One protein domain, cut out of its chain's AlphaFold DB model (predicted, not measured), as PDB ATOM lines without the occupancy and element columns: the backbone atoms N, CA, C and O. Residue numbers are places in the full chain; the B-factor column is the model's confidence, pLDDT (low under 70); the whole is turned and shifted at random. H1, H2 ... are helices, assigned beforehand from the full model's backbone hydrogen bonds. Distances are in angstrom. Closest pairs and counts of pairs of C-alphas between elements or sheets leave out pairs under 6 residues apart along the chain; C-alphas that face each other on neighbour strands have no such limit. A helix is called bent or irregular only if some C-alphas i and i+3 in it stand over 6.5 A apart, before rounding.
ATOM      1  N   GLN A  19      19.033  60.680  40.141       85.25
ATOM      2  CA  GLN A  19      18.125  59.741  39.493       85.25
ATOM      3  C   GLN A  19      18.760  59.004  38.307       85.25
ATOM      4  O   GLN A  19      18.552  57.805  38.168       85.25
ATOM      5  N   GLU A  20      19.542  59.695  37.476       86.81
ATOM      6  CA  GLU A  20      20.227  59.080  36.332       86.81
ATOM      7  C   GLU A  20      21.258  58.060  36.814       86.81
ATOM      8  O   GLU A  20      21.260  56.923  36.351       86.81
ATOM      9  N   PHE A  21      22.050  58.425  37.830       92.31
ATOM     10  CA  PHE A  21      22.970  57.492  38.474       92.31
ATOM     11  C   PHE A  21      22.241  56.269  39.040       92.31
ATOM     12  O   PHE A  21      22.668  55.144  38.804       92.31
ATOM     13  N   VAL A  22      21.153  56.474  39.792       92.88
ATOM     14  CA  VAL A  22      20.399  55.378  40.420       92.88
ATOM     15  C   VAL A  22      19.836  54.429  39.364       92.88
ATOM     16  O   VAL A  22      19.964  53.214  39.526       92.88
ATOM     17  N   ASN A  23      19.263  54.956  38.282       92.75
ATOM     18  CA  ASN A  23      18.719  54.140  37.200       92.75
ATOM     19  C   ASN A  23      19.831  53.340  36.509       92.75
ATOM     20  O   ASN A  23      19.777  52.112  36.499       92.75
ATOM     21  N   ALA A  24      20.885  54.015  36.043       92.75
ATOM     22  CA  ALA A  24      21.991  53.375  35.332       92.75
ATOM     23  C   ALA A  24      22.737  52.352  36.206       92.75
ATOM     24  O   ALA A  24      23.116  51.274  35.746       92.75
ATOM     25  N   PHE A  25      22.922  52.653  37.496       96.00
ATOM     26  CA  PHE A  25      23.479  51.703  38.458       96.00
ATOM     27  C   PHE A  25      22.597  50.469  38.586       96.00
ATOM     28  O   PHE A  25      23.108  49.356  38.498       96.00
ATOM     29  N   THR A  26      21.292  50.656  38.782       96.25
ATOM     30  CA  THR A  26      20.356  49.547  38.990       96.25
ATOM     31  C   THR A  26      20.298  48.646  37.759       96.25
ATOM     32  O   THR A  26      20.413  47.427  37.891       96.25
ATOM     33  N   GLU A  27      20.212  49.231  36.565       96.31
ATOM     34  CA  GLU A  27      20.227  48.504  35.292       96.31
ATOM     35  C   GLU A  27      21.525  47.708  35.103       96.31
ATOM     36  O   GLU A  27      21.487  46.526  34.768       96.31
ATOM     37  N   ALA A  28      22.682  48.309  35.396       95.50
ATOM     38  CA  ALA A  28      23.976  47.649  35.231       95.50
ATOM     39  C   ALA A  28      24.305  46.625  36.335       95.50
ATOM     40  O   ALA A  28      25.117  45.720  36.122       95.50
ATOM     41  N   PHE A  29      23.735  46.786  37.532       97.50
ATOM     42  CA  PHE A  29      23.972  45.927  38.694       97.50
ATOM     43  C   PHE A  29      23.130  44.651  38.656       97.50
ATOM     44  O   PHE A  29      23.640  43.572  38.957       97.50
ATOM     45  N   THR A  30      21.865  44.772  38.253       97.50
ATOM     46  CA  THR A  30      20.876  43.684  38.276       97.50
ATOM     47  C   THR A  30      21.338  42.390  37.592       97.50
ATOM     48  O   THR A  30      21.300  41.357  38.259       97.50
ATOM     49  N   PRO A  31      21.806  42.377  36.327       96.75
ATOM     50  CA  PRO A  31      22.116  41.118  35.642       96.75
ATOM     51  C   PRO A  31      23.247  40.342  36.328       96.75
ATOM     52  O   PRO A  31      23.142  39.138  36.535       96.75
ATOM     53  N   LEU A  32      24.290  41.049  36.766       95.94
ATOM     54  CA  LEU A  32      25.439  40.458  37.453       95.94
ATOM     55  C   LEU A  32      25.087  39.969  38.863       95.94
ATOM     56  O   LEU A  32      25.621  38.958  39.316       95.94
ATOM     57  N   LEU A  33      24.196  40.680  39.564       96.56
ATOM     58  CA  LEU A  33      23.672  40.207  40.841       96.56
ATOM     59  C   LEU A  33      22.879  38.910  40.647       96.56
ATOM     60  O   LEU A  33      23.080  37.973  41.411       96.56
ATOM     61  N   LEU A  34      21.993  38.855  39.651       96.12
ATOM     62  CA  LEU A  34      21.175  37.671  39.391       96.12
ATOM     63  C   LEU A  34      22.033  36.466  38.999       96.12
ATOM     64  O   LEU A  34      21.841  35.399  39.569       96.12
ATOM     65  N   GLU A  35      23.026  36.652  38.128       94.94
ATOM     66  CA  GLU A  35      23.982  35.597  37.768       94.94
ATOM     67  C   GLU A  35      24.742  35.075  38.997       94.94
ATOM     68  O   GLU A  35      24.897  33.865  39.180       94.94
ATOM     69  N   LEU A  36      25.175  35.980  39.884       94.44
ATOM     70  CA  LEU A  36      25.812  35.582  41.134       94.44
ATOM     71  C   LEU A  36      24.852  34.782  42.017       94.44
ATOM     72  O   LEU A  36      25.233  33.728  42.515       94.44
ATOM     73  N   LEU A  37      23.629  35.271  42.229       92.44
ATOM     74  CA  LEU A  37      22.653  34.618  43.101       92.44
ATOM     75  C   LEU A  37      22.251  33.241  42.570       92.44
ATOM     76  O   LEU A  37      22.188  32.295  43.349       92.44
ATOM     77  N   GLU A  38      22.034  33.113  41.263       91.38
ATOM     78  CA  GLU A  38      21.715  31.840  40.618       91.38
ATOM     79  C   GLU A  38      22.858  30.833  40.778       91.38
ATOM     80  O   GLU A  38      22.634  29.688  41.175       91.38
ATOM     81  N   GLY A  39      24.103  31.255  40.552       88.94
ATOM     82  CA  GLY A  39      25.244  30.367  40.743       88.94
ATOM     83  C   GLY A  39      25.486  29.990  42.205       88.94
ATOM     84  O   GLY A  39      25.812  28.836  42.477       88.94
ATOM     85  N   VAL A  40      25.267  30.908  43.152       88.69
ATOM     86  CA  VAL A  40      25.356  30.621  44.596       88.69
ATOM     87  C   VAL A  40      24.271  29.628  45.025       88.69
ATOM     88  O   VAL A  40      24.583  28.659  45.711       88.69
ATOM     89  N   LEU A  41      23.025  29.803  44.573       85.94
ATOM     90  CA  LEU A  41      21.908  28.892  44.866       85.94
ATOM     91  C   LEU A  41      22.134  27.477  44.316       85.94
ATOM     92  O   LEU A  41      21.729  26.496  44.937       85.94
ATOM     93  N   ASN A  42      22.800  27.366  43.168       83.69
ATOM     94  CA  ASN A  42      23.080  26.085  42.523       83.69
ATOM     95  C   ASN A  42      24.318  25.364  43.100       83.69
ATOM     96  O   ASN A  42      24.539  24.185  42.811       83.69
ATOM     97  N   CYS A  43      25.128  26.028  43.934       78.12
ATOM     98  CA  CYS A  43      26.318  25.437  44.549       78.12
ATOM     99  C   CYS A  43      25.980  24.749  45.885       78.12
ATOM    100  O   CYS A  43      25.835  25.389  46.917       78.12
ATOM    101  N   GLN A  44      25.917  23.412  45.893       65.56
ATOM    102  CA  GLN A  44      25.498  22.627  47.069       65.56
ATOM    103  C   GLN A  44      26.516  22.534  48.226       65.56
ATOM    104  O   GLN A  44      26.171  22.004  49.282       65.56
ATOM    105  N   LYS A  45      27.781  22.944  48.047       70.25
ATOM    106  CA  LYS A  45      28.840  22.728  49.061       70.25
ATOM    107  C   LYS A  45      29.789  23.908  49.240       70.25
ATOM    108  O   LYS A  45      30.081  24.276  50.369       70.25
ATOM    109  N   ASP A  46      30.282  24.467  48.138       82.94
ATOM    110  CA  ASP A  46      31.168  25.630  48.144       82.94
ATOM    111  C   ASP A  46      30.943  26.432  46.859       82.94
ATOM    112  O   ASP A  46      31.178  25.942  45.753       82.94
ATOM    113  N   ASP A  47      30.453  27.655  47.009       86.06
ATOM    114  CA  ASP A  47      30.229  28.618  45.931       86.06
ATOM    115  C   ASP A  47      31.489  29.452  45.631       86.06
ATOM    116  O   ASP A  47      31.544  30.152  44.617       86.06
ATOM    117  N   SER A  48      32.542  29.352  46.453       89.25
ATOM    118  CA  SER A  48      33.775  30.131  46.300       89.25
ATOM    119  C   SER A  48      34.424  29.988  44.920       89.25
ATOM    120  O   SER A  48      34.844  31.011  44.369       89.25
ATOM    121  N   PRO A  49      34.529  28.791  44.303       91.12
ATOM    122  CA  PRO A  49      35.109  28.653  42.968       91.12
ATOM    123  C   PRO A  49      34.293  29.389  41.903       91.12
ATOM    124  O   PRO A  49      34.866  30.069  41.049       91.12
ATOM    125  N   PHE A  50      32.962  29.292  41.985       92.31
ATOM    126  CA  PHE A  50      32.048  29.974  41.076       92.31
ATOM    127  C   PHE A  50      32.148  31.493  41.240       92.31
ATOM    128  O   PHE A  50      32.438  32.197  40.271       92.31
ATOM    129  N   VAL A  51      32.006  31.995  42.470       92.88
ATOM    130  CA  VAL A  51      32.080  33.430  42.759       92.88
ATOM    131  C   VAL A  51      33.431  33.989  42.321       92.88
ATOM    132  O   VAL A  51      33.491  35.009  41.642       92.88
ATOM    133  N   ASN A  52      34.536  33.305  42.626       92.38
ATOM    134  CA  ASN A  52      35.860  33.754  42.201       92.38
ATOM    135  C   ASN A  52      36.010  33.785  40.677       92.38
ATOM    136  O   ASN A  52      36.672  34.685  40.161       92.38
ATOM    137  N   LYS A  53      35.419  32.829  39.951       94.06
ATOM    138  CA  LYS A  53      35.412  32.828  38.483       94.06
ATOM    139  C   LYS A  53      34.636  34.030  37.940       94.06
ATOM    140  O   LYS A  53      35.179  34.755  37.110       94.06
ATOM    141  N   LEU A  54      33.435  34.280  38.460       94.75
ATOM    142  CA  LEU A  54      32.581  35.405  38.066       94.75
ATOM    143  C   LEU A  54      33.239  36.764  38.361       94.75
ATOM    144  O   LEU A  54      33.287  37.662  37.523       94.75
ATOM    145  N   LEU A  55      33.824  36.922  39.550       94.69
ATOM    146  CA  LEU A  55      34.543  38.146  39.908       94.69
ATOM    147  C   LEU A  55      35.788  38.343  39.043       94.69
ATOM    148  O   LEU A  55      36.159  39.480  38.758       94.69
ATOM    149  N   LYS A  56      36.449  37.261  38.623       94.44
ATOM    150  CA  LYS A  56      37.600  37.340  37.720       94.44
ATOM    151  C   LYS A  56      37.221  37.752  36.304       94.44
ATOM    152  O   LYS A  56      37.992  38.501  35.713       94.44
ATOM    153  N   SER A  57      36.071  37.316  35.790       94.81
ATOM    154  CA  SER A  57      35.618  37.672  34.439       94.81
ATOM    155  C   SER A  57      35.100  39.103  34.336       94.81
ATOM    156  O   SER A  57      35.279  39.735  33.299       94.81
ATOM    157  N   HIS A  58      34.456  39.624  35.384       92.00
ATOM    158  CA  HIS A  58      33.710  40.884  35.278       92.00
ATOM    159  C   HIS A  58      34.225  42.016  36.154       92.00
ATOM    160  O   HIS A  58      33.842  43.163  35.934       92.00
ATOM    161  N   ILE A  59      35.061  41.729  37.157       94.75
ATOM    162  CA  ILE A  59      35.441  42.729  38.156       94.75
ATOM    163  C   ILE A  59      36.962  42.882  38.235       94.75
ATOM    164  O   ILE A  59      37.661  41.938  38.626       94.75
ATOM    165  N   PRO A  60      37.494  44.090  37.964       92.44
ATOM    166  CA  PRO A  60      38.898  44.405  38.199       92.44
ATOM    167  C   PRO A  60      39.294  44.157  39.655       92.44
ATOM    168  O   PRO A  60      38.519  44.429  40.573       92.44
ATOM    169  N   GLU A  61      40.519  43.694  39.886       89.88
ATOM    170  CA  GLU A  61      40.973  43.292  41.221       89.88
ATOM    171  C   GLU A  61      40.825  44.402  42.275       89.88
ATOM    172  O   GLU A  61      40.334  44.139  43.370       89.88
ATOM    173  N   GLY A  62      41.117  45.662  41.925       89.44
ATOM    174  CA  GLY A  62      40.973  46.812  42.832       89.44
ATOM    175  C   GLY A  62      39.534  47.114  43.287       89.44
ATOM    176  O   GLY A  62      39.319  47.865  44.245       89.44
ATOM    177  N   ASN A  63      38.533  46.525  42.627       91.44
ATOM    178  CA  ASN A  63      37.126  46.622  43.017       91.44
ATOM    179  C   ASN A  63      36.658  45.437  43.869       91.44
ATOM    180  O   ASN A  63      35.598  45.531  44.490       91.44
ATOM    181  N   ARG A  64      37.441  44.356  43.958       93.56
ATOM    182  CA  ARG A  64      37.086  43.176  44.749       93.56
ATOM    183  C   ARG A  64      37.231  43.480  46.235       93.56
ATOM    184  O   ARG A  64      38.253  43.983  46.701       93.56
ATOM    185  N   VAL A  65      36.174  43.206  46.984       93.50
ATOM    186  CA  VAL A  65      36.109  43.439  48.423       93.50
ATOM    187  C   VAL A  65      36.542  42.179  49.156       93.50
ATOM    188  O   VAL A  65      36.088  41.081  48.855       93.50
ATOM    189  N   LYS A  66      37.428  42.348  50.137       90.81
ATOM    190  CA  LYS A  66      37.854  41.267  51.030       90.81
ATOM    191  C   LYS A  66      36.920  41.189  52.246       90.81
ATOM    192  O   LYS A  66      36.408  42.231  52.670       90.81
ATOM    193  N   PRO A  67      36.718  40.001  52.843       88.38
ATOM    194  CA  PRO A  67      35.905  39.862  54.046       88.38
ATOM    195  C   PRO A  67      36.447  40.732  55.185       88.38
ATOM    196  O   PRO A  67      37.637  40.678  55.501       88.38
ATOM    197  N   ASN A  68      35.576  41.514  55.826       88.62
ATOM    198  CA  ASN A  68      35.929  42.334  56.985       88.62
ATOM    199  C   ASN A  68      35.220  41.839  58.259       88.62
ATOM    200  O   ASN A  68      34.496  40.843  58.241       88.62
ATOM    201  N   VAL A  69      35.425  42.534  59.382       90.25
ATOM    202  CA  VAL A  69      34.819  42.174  60.678       90.25
ATOM    203  C   VAL A  69      33.286  42.136  60.611       90.25
ATOM    204  O   VAL A  69      32.674  41.263  61.216       90.25
ATOM    205  N   HIS A  70      32.654  43.041  59.858       88.50
ATOM    206  CA  HIS A  70      31.199  43.068  59.693       88.50
ATOM    207  C   HIS A  70      30.703  41.901  58.841       88.50
ATOM    208  O   HIS A  70      29.711  41.276  59.200       88.50
ATOM    209  N   THR A  71      31.417  41.566  57.763       87.75
ATOM    210  CA  THR A  71      31.112  40.391  56.938       87.75
ATOM    211  C   THR A  71      31.180  39.114  57.771       87.75
ATOM    212  O   THR A  71      30.255  38.314  57.732       87.75
ATOM    213  N   LYS A  72      32.226  38.951  58.590       88.31
ATOM    214  CA  LYS A  72      32.382  37.784  59.474       88.31
ATOM    215  C   LYS A  72      31.240  37.674  60.488       88.31
ATOM    216  O   LYS A  72      30.601  36.635  60.565       88.31
ATOM    217  N   LYS A  73      30.909  38.775  61.174       91.19
ATOM    218  CA  LYS A  73      29.780  38.831  62.121       91.19
ATOM    219  C   LYS A  73      28.420  38.546  61.478       91.19
ATOM    220  O   LYS A  73      27.518  38.070  62.159       91.19
ATOM    221  N   PHE A  74      28.237  38.903  60.207       88.75
ATOM    222  CA  PHE A  74      27.016  38.584  59.466       88.75
ATOM    223  C   PHE A  74      26.925  37.083  59.171       88.75
ATOM    224  O   PHE A  74      25.877  36.489  59.396       88.75
ATOM    225  N   LEU A  75      28.027  36.469  58.738       88.88
ATOM    226  CA  LEU A  75      28.096  35.039  58.418       88.88
ATOM    227  C   LEU A  75      27.937  34.145  59.648       88.88
ATOM    228  O   LEU A  75      27.337  33.088  59.550       88.88
ATOM    229  N   GLU A  76      28.388  34.591  60.823       89.06
ATOM    230  CA  GLU A  76      28.116  33.905  62.098       89.06
ATOM    231  C   GLU A  76      26.612  33.761  62.400       89.06
ATOM    232  O   GLU A  76      26.229  32.973  63.260       89.06
ATOM    233  N   LYS A  77      25.758  34.548  61.734       88.06
ATOM    234  CA  LYS A  77      24.306  34.587  61.947       88.06
ATOM    235  C   LYS A  77      23.499  34.160  60.721       88.06
ATOM    236  O   LYS A  77      22.272  34.193  60.784       88.06
ATOM    237  N   CYS A  78      24.148  33.859  59.598       80.19
ATOM    238  CA  CYS A  78      23.478  33.621  58.327       80.19
ATOM    239  C   CYS A  78      24.087  32.416  57.616       80.19
ATOM    240  O   CYS A  78      25.175  32.512  57.055       80.19
ATOM    241  N   ASP A  79      23.327  31.323  57.573       78.75
ATOM    242  CA  ASP A  79      23.743  30.080  56.913       78.75
ATOM    243  C   ASP A  79      23.444  30.081  55.403       78.75
ATOM    244  O   ASP A  79      23.942  29.242  54.658       78.75
ATOM    245  N   ASN A  80      22.637  31.038  54.932       78.88
ATOM    246  CA  ASN A  80      22.154  31.083  53.547       78.88
ATOM    247  C   ASN A  80      23.180  31.652  52.558       78.88
ATOM    248  O   ASN A  80      23.002  31.516  51.350       78.88
ATOM    249  N   PHE A  81      24.213  32.335  53.049       80.94
ATOM    250  CA  PHE A  81      25.241  32.939  52.211       80.94
ATOM    251  C   PHE A  81      26.623  32.562  52.712       80.94
ATOM    252  O   PHE A  81      26.921  32.684  53.896       80.94
ATOM    253  N   SER A  82      27.506  32.195  51.788       88.00
ATOM    254  CA  SER A  82      28.916  32.039  52.110       88.00
ATOM    255  C   SER A  82      29.620  33.394  52.207       88.00
ATOM    256  O   SER A  82      29.146  34.432  51.726       88.00
ATOM    257  N   SER A  83      30.838  33.381  52.758       89.44
ATOM    258  CA  SER A  83      31.703  34.561  52.714       89.44
ATOM    259  C   SER A  83      32.007  35.019  51.290       89.44
ATOM    260  O   SER A  83      32.158  36.225  51.070       89.44
ATOM    261  N   ALA A  84      32.134  34.088  50.343       90.38
ATOM    262  CA  ALA A  84      32.374  34.413  48.947       90.38
ATOM    263  C   ALA A  84      31.138  35.090  48.350       90.38
ATOM    264  O   ALA A  84      31.274  36.184  47.812       90.38
ATOM    265  N   GLY A  85      29.937  34.539  48.551       91.88
ATOM    266  CA  GLY A  85      28.684  35.142  48.094       91.88
ATOM    267  C   GLY A  85      28.502  36.579  48.591       91.88
ATOM    268  O   GLY A  85      28.324  37.497  47.787       91.88
ATOM    269  N   VAL A  86      28.651  36.821  49.901       92.62
ATOM    270  CA  VAL A  86      28.500  38.175  50.472       92.62
ATOM    271  C   VAL A  86      29.538  39.147  49.905       92.62
ATOM    272  O   VAL A  86      29.199  40.253  49.483       92.62
ATOM    273  N   THR A  87      30.814  38.757  49.879       93.81
ATOM    274  CA  THR A  87      31.865  39.633  49.335       93.81
ATOM    275  C   THR A  87      31.743  39.830  47.828       93.81
ATOM    276  O   THR A  87      32.070  40.912  47.332       93.81
ATOM    277  N   GLY A  88      31.208  38.846  47.109       94.81
ATOM    278  CA  GLY A  88      30.882  38.927  45.696       94.81
ATOM    279  C   GLY A  88      29.819  39.983  45.418       94.81
ATOM    280  O   GLY A  88      30.076  40.894  44.635       94.81
ATOM    281  N   ILE A  89      28.693  39.953  46.140       95.25
ATOM    282  CA  ILE A  89      27.624  40.964  46.026       95.25
ATOM    283  C   ILE A  89      28.184  42.377  46.233       95.25
ATOM    284  O   ILE A  89      27.963  43.270  45.412       95.25
ATOM    285  N   ILE A  90      28.960  42.580  47.303       95.94
ATOM    286  CA  ILE A  90      29.544  43.892  47.615       95.94
ATOM    287  C   ILE A  90      30.540  44.321  46.524       95.94
ATOM    288  O   ILE A  90      30.585  45.497  46.158       95.94
ATOM    289  N   SER A  91      31.323  43.386  45.980       96.50
ATOM    290  CA  SER A  91      32.273  43.661  44.896       96.50
ATOM    291  C   SER A  91      31.566  44.109  43.617       96.50
ATOM    292  O   SER A  91      31.987  45.096  43.011       96.50
ATOM    293  N   ILE A  92      30.473  43.437  43.237       97.31
ATOM    294  CA  ILE A  92      29.644  43.820  42.084       97.31
ATOM    295  C   ILE A  92      29.077  45.224  42.299       97.31
ATOM    296  O   ILE A  92      29.255  46.092  41.442       97.31
ATOM    297  N   ALA A  93      28.468  45.481  43.459       97.38
ATOM    298  CA  ALA A  93      27.878  46.780  43.770       97.38
ATOM    299  C   ALA A  93      28.927  47.899  43.716       97.38
ATOM    300  O   ALA A  93      28.727  48.920  43.061       97.38
ATOM    301  N   ARG A  94      30.093  47.689  44.340       96.25
ATOM    302  CA  ARG A  94      31.198  48.655  44.329       96.25
ATOM    303  C   ARG A  94      31.702  48.931  42.915       96.25
ATOM    304  O   ARG A  94      31.938  50.088  42.575       96.25
ATOM    305  N   HIS A  95      31.889  47.887  42.110       96.62
ATOM    306  CA  HIS A  95      32.371  48.033  40.742       96.62
ATOM    307  C   HIS A  95      31.382  48.813  39.874       96.62
ATOM    308  O   HIS A  95      31.784  49.780  39.232       96.62
ATOM    309  N   LYS A  96      30.095  48.443  39.901       96.38
ATOM    310  CA  LYS A  96      29.064  49.106  39.094       96.38
ATOM    311  C   LYS A  96      28.800  50.533  39.546       96.38
ATOM    312  O   LYS A  96      28.690  51.410  38.701       96.38
ATOM    313  N   ALA A  97      28.805  50.802  40.850       95.56
ATOM    314  CA  ALA A  97      28.689  52.168  41.352       95.56
ATOM    315  C   ALA A  97      29.838  53.056  40.849       95.56
ATOM    316  O   ALA A  97      29.592  54.166  40.392       95.56
ATOM    317  N   ARG A  98      31.083  52.558  40.875       93.88
ATOM    318  CA  ARG A  98      32.240  53.286  40.325       93.88
ATOM    319  C   ARG A  98      32.104  53.506  38.825       93.88
ATOM    320  O   ARG A  98      32.171  54.641  38.382       93.88
ATOM    321  N   GLN A  99      31.813  52.444  38.076       94.06
ATOM    322  CA  GLN A  99      31.655  52.507  36.623       94.06
ATOM    323  C   GLN A  99      30.614  53.555  36.202       94.06
ATOM    324  O   GLN A  99      30.880  54.359  35.313       94.06
ATOM    325  N   GLN A 100      29.448  53.574  36.855       93.88
ATOM    326  CA  GLN A 100      28.394  54.536  36.526       93.88
ATOM    327  C   GLN A 100      28.727  55.954  36.982       93.88
ATOM    328  O   GLN A 100      28.393  56.915  36.294       93.88
ATOM    329  N   LEU A 101      29.426  56.106  38.108       90.44
ATOM    330  CA  LEU A 101      29.893  57.414  38.550       90.44
ATOM    331  C   LEU A 101      30.921  58.004  37.572       90.44
ATOM    332  O   LEU A 101      30.831  59.184  37.240       90.44
ATOM    333  N   ASP A 102      31.851  57.185  37.083       89.25
ATOM    334  CA  ASP A 102      32.886  57.592  36.128       89.25
ATOM    335  C   ASP A 102      32.276  57.953  34.765       89.25
ATOM    336  O   ASP A 102      32.631  58.979  34.175       89.25
ATOM    337  N   HIS A 103      31.308  57.160  34.291       87.69
ATOM    338  CA  HIS A 103      30.576  57.443  33.054       87.69
ATOM    339  C   HIS A 103      29.815  58.769  33.143       87.69
ATOM    340  O   HIS A 103      29.958  59.633  32.278       87.69
ATOM    341  N   LEU A 104      29.074  58.973  34.233       85.75
ATOM    342  CA  LEU A 104      28.290  60.182  34.448       85.75
ATOM    343  C   LEU A 104      29.185  61.413  34.617       85.75
ATOM    344  O   LEU A 104      28.930  62.457  34.022       85.75
ATOM    345  N   SER A 105      30.283  61.280  35.366       82.56
ATOM    346  CA  SER A 105      31.297  62.333  35.489       82.56
ATOM    347  C   SER A 105      31.838  62.730  34.114       82.56
ATOM    348  O   SER A 105      31.843  63.913  33.773       82.56
ATOM    349  N   SER A 106      32.195  61.749  33.282       82.31
ATOM    350  CA  SER A 106      32.702  61.979  31.926       82.31
ATOM    351  C   SER A 106      31.663  62.649  31.025       82.31
ATOM    352  O   SER A 106      31.980  63.622  30.343       82.31
ATOM    353  N   HIS A 107      30.410  62.189  31.060       77.56
ATOM    354  CA  HIS A 107      29.309  62.773  30.294       77.56
ATOM    355  C   HIS A 107      29.110  64.259  30.626       77.56
ATOM    356  O   HIS A 107      29.011  65.098  29.725       77.56
ATOM    357  N   TYR A 108      29.136  64.607  31.915       77.38
ATOM    358  CA  TYR A 108      29.006  65.993  32.353       77.38
ATOM    359  C   TYR A 108      30.226  66.839  31.989       77.38
ATOM    360  O   TYR A 108      30.054  67.924  31.435       77.38
ATOM    361  N   GLN A 109      31.447  66.349  32.219       74.44
ATOM    362  CA  GLN A 109      32.671  67.065  31.837       74.44
ATOM    363  C   GLN A 109      32.725  67.344  30.328       74.44
ATOM    364  O   GLN A 109      32.988  68.475  29.914       74.44
ATOM    365  N   ASN A 110      32.387  66.352  29.504       73.00
ATOM    366  CA  ASN A 110      32.359  66.497  28.050       73.00
ATOM    367  C   ASN A 110      31.261  67.463  27.592       73.00
ATOM    368  O   ASN A 110      31.498  68.296  26.718       73.00
ATOM    369  N   SER A 111      30.085  67.420  28.223       66.62
ATOM    370  CA  SER A 111      29.002  68.370  27.945       66.62
ATOM    371  C   SER A 111      29.408  69.816  28.254       66.62
ATOM    372  O   SER A 111      29.072  70.725  27.493       66.62
ATOM    373  N   PHE A 112      30.178  70.051  29.322       62.44
ATOM    374  CA  PHE A 112      30.706  71.386  29.626       62.44
ATOM    375  C   PHE A 112      31.764  71.844  28.631       62.44
ATOM    376  O   PHE A 112      31.725  73.001  28.211       62.44
ATOM    377  N   ALA A 113      32.672  70.956  28.224       59.84
ATOM    378  CA  ALA A 113      33.665  71.271  27.203       59.84
ATOM    379  C   ALA A 113      32.995  71.665  25.874       59.84
ATOM    380  O   ALA A 113      33.372  72.667  25.263       59.84
ATOM    381  N   LEU A 114      31.944  70.943  25.474       59.97
ATOM    382  CA  LEU A 114      31.176  71.234  24.262       59.97
ATOM    383  C   LEU A 114      30.428  72.577  24.360       59.97
ATOM    384  O   LEU A 114      30.435  73.369  23.420       59.97
ATOM    385  N   LEU A 115      29.822  72.873  25.517       57.56
ATOM    386  CA  LEU A 115      29.177  74.165  25.780       57.56
ATOM    387  C   LEU A 115      30.180  75.328  25.757       57.56
ATOM    388  O   LEU A 115      29.873  76.388  25.210       57.56
ATOM    389  N   ALA A 116      31.379  75.136  26.312       55.91
ATOM    390  CA  ALA A 116      32.440  76.137  26.288       55.91
ATOM    391  C   ALA A 116      32.913  76.417  24.850       55.91
ATOM    392  O   ALA A 116      32.983  77.581  24.451       55.91
ATOM    393  N   GLN A 117      33.129  75.379  24.038       56.84
ATOM    394  CA  GLN A 117      33.501  75.535  22.627       56.84
ATOM    395  C   GLN A 117      32.407  76.233  21.807       56.84
ATOM    396  O   GLN A 117      32.702  77.177  21.075       56.84
ATOM    397  N   ASN A 118      31.139  75.857  22.000       53.25
ATOM    398  CA  ASN A 118      30.011  76.485  21.306       53.25
ATOM    399  C   ASN A 118      29.785  77.948  21.726       53.25
ATOM    400  O   ASN A 118      29.294  78.763  20.948       53.25
ATOM    401  N   SER A 119      30.158  78.319  22.954       52.84
ATOM    402  CA  SER A 119      30.123  79.720  23.390       52.84
ATOM    403  C   SER A 119      31.212  80.572  22.725       52.84
ATOM    404  O   SER A 119      30.990  81.755  22.465       52.84
ATOM    405  N   HIS A 120      32.364  79.981  22.395       45.78
ATOM    406  CA  HIS A 120      33.461  80.665  21.705       45.78
ATOM    407  C   HIS A 120      33.221  80.793  20.197       45.78
ATOM    408  O   HIS A 120      33.491  81.855  19.636       45.78
ATOM    409  N   THR A 121      32.629  79.786  19.551       45.47
ATOM    410  CA  THR A 121      32.260  79.869  18.127       45.47
ATOM    411  C   THR A 121      31.131  80.872  17.881       45.47
ATOM    412  O   THR A 121      31.209  81.662  16.941       45.47
ATOM    413  N   ASN A 122      30.140  80.947  18.775       46.09
ATOM    414  CA  ASN A 122      29.077  81.957  18.690       46.09
ATOM    415  C   ASN A 122      29.572  83.382  18.997       46.09
ATOM    416  O   ASN A 122      29.054  84.347  18.435       46.09
ATOM    417  N   ALA A 123      30.597  83.538  19.843       44.12
ATOM    418  CA  ALA A 123      31.238  84.835  20.058       44.12
ATOM    419  C   ALA A 123      32.041  85.287  18.822       44.12
ATOM    420  O   ALA A 123      31.994  86.464  18.470       44.12
TER     421      ALA A 123
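Overview. This is residues 19 to 123 of the 259 residues of an uncharacterized protein of Rhizophagus irregularis (UniProt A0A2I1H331). Look for one long helix, H4: the hairpin of H1b and H2 packs along its first part, H1a crosses it, H3 packs at its start, and residues 105 to 123 stick out. The printed part, 105 residues with four named helices, H1 to H4 in order, is all helix. It is only just loose, close to extended: radius of gyration of the C-alphas 18.9 A, spans 68 by 26 by 24 A.

Along the chain. Find C-alpha 83 at (31.703, 34.561, 52.714); H4, residues 83 to 123, runs 60.0 A to C-alpha 123 at (31.238, 84.835, 20.058). H1, residues 19 to 42, assigned as one helix by its hydrogen bonds, is bent: C-alphas 28 and 31, ending H1a and beginning H1b, are 6.8 A apart. H2 holds residues 48 to 58, H3 residues 69 to 75.

Arrangement. H1b, H2 and H4 form a bundle, helices side by side. H2 touches H4, closest at C-alphas 48 and 84, 5.2 A. In each helix or arm, every O i to N i+4 pair is within hydrogen-bond range.

Size, cuts and confidence. The printed part has no cut; pLDDT is under 70 at residues 44 and 111 to 123.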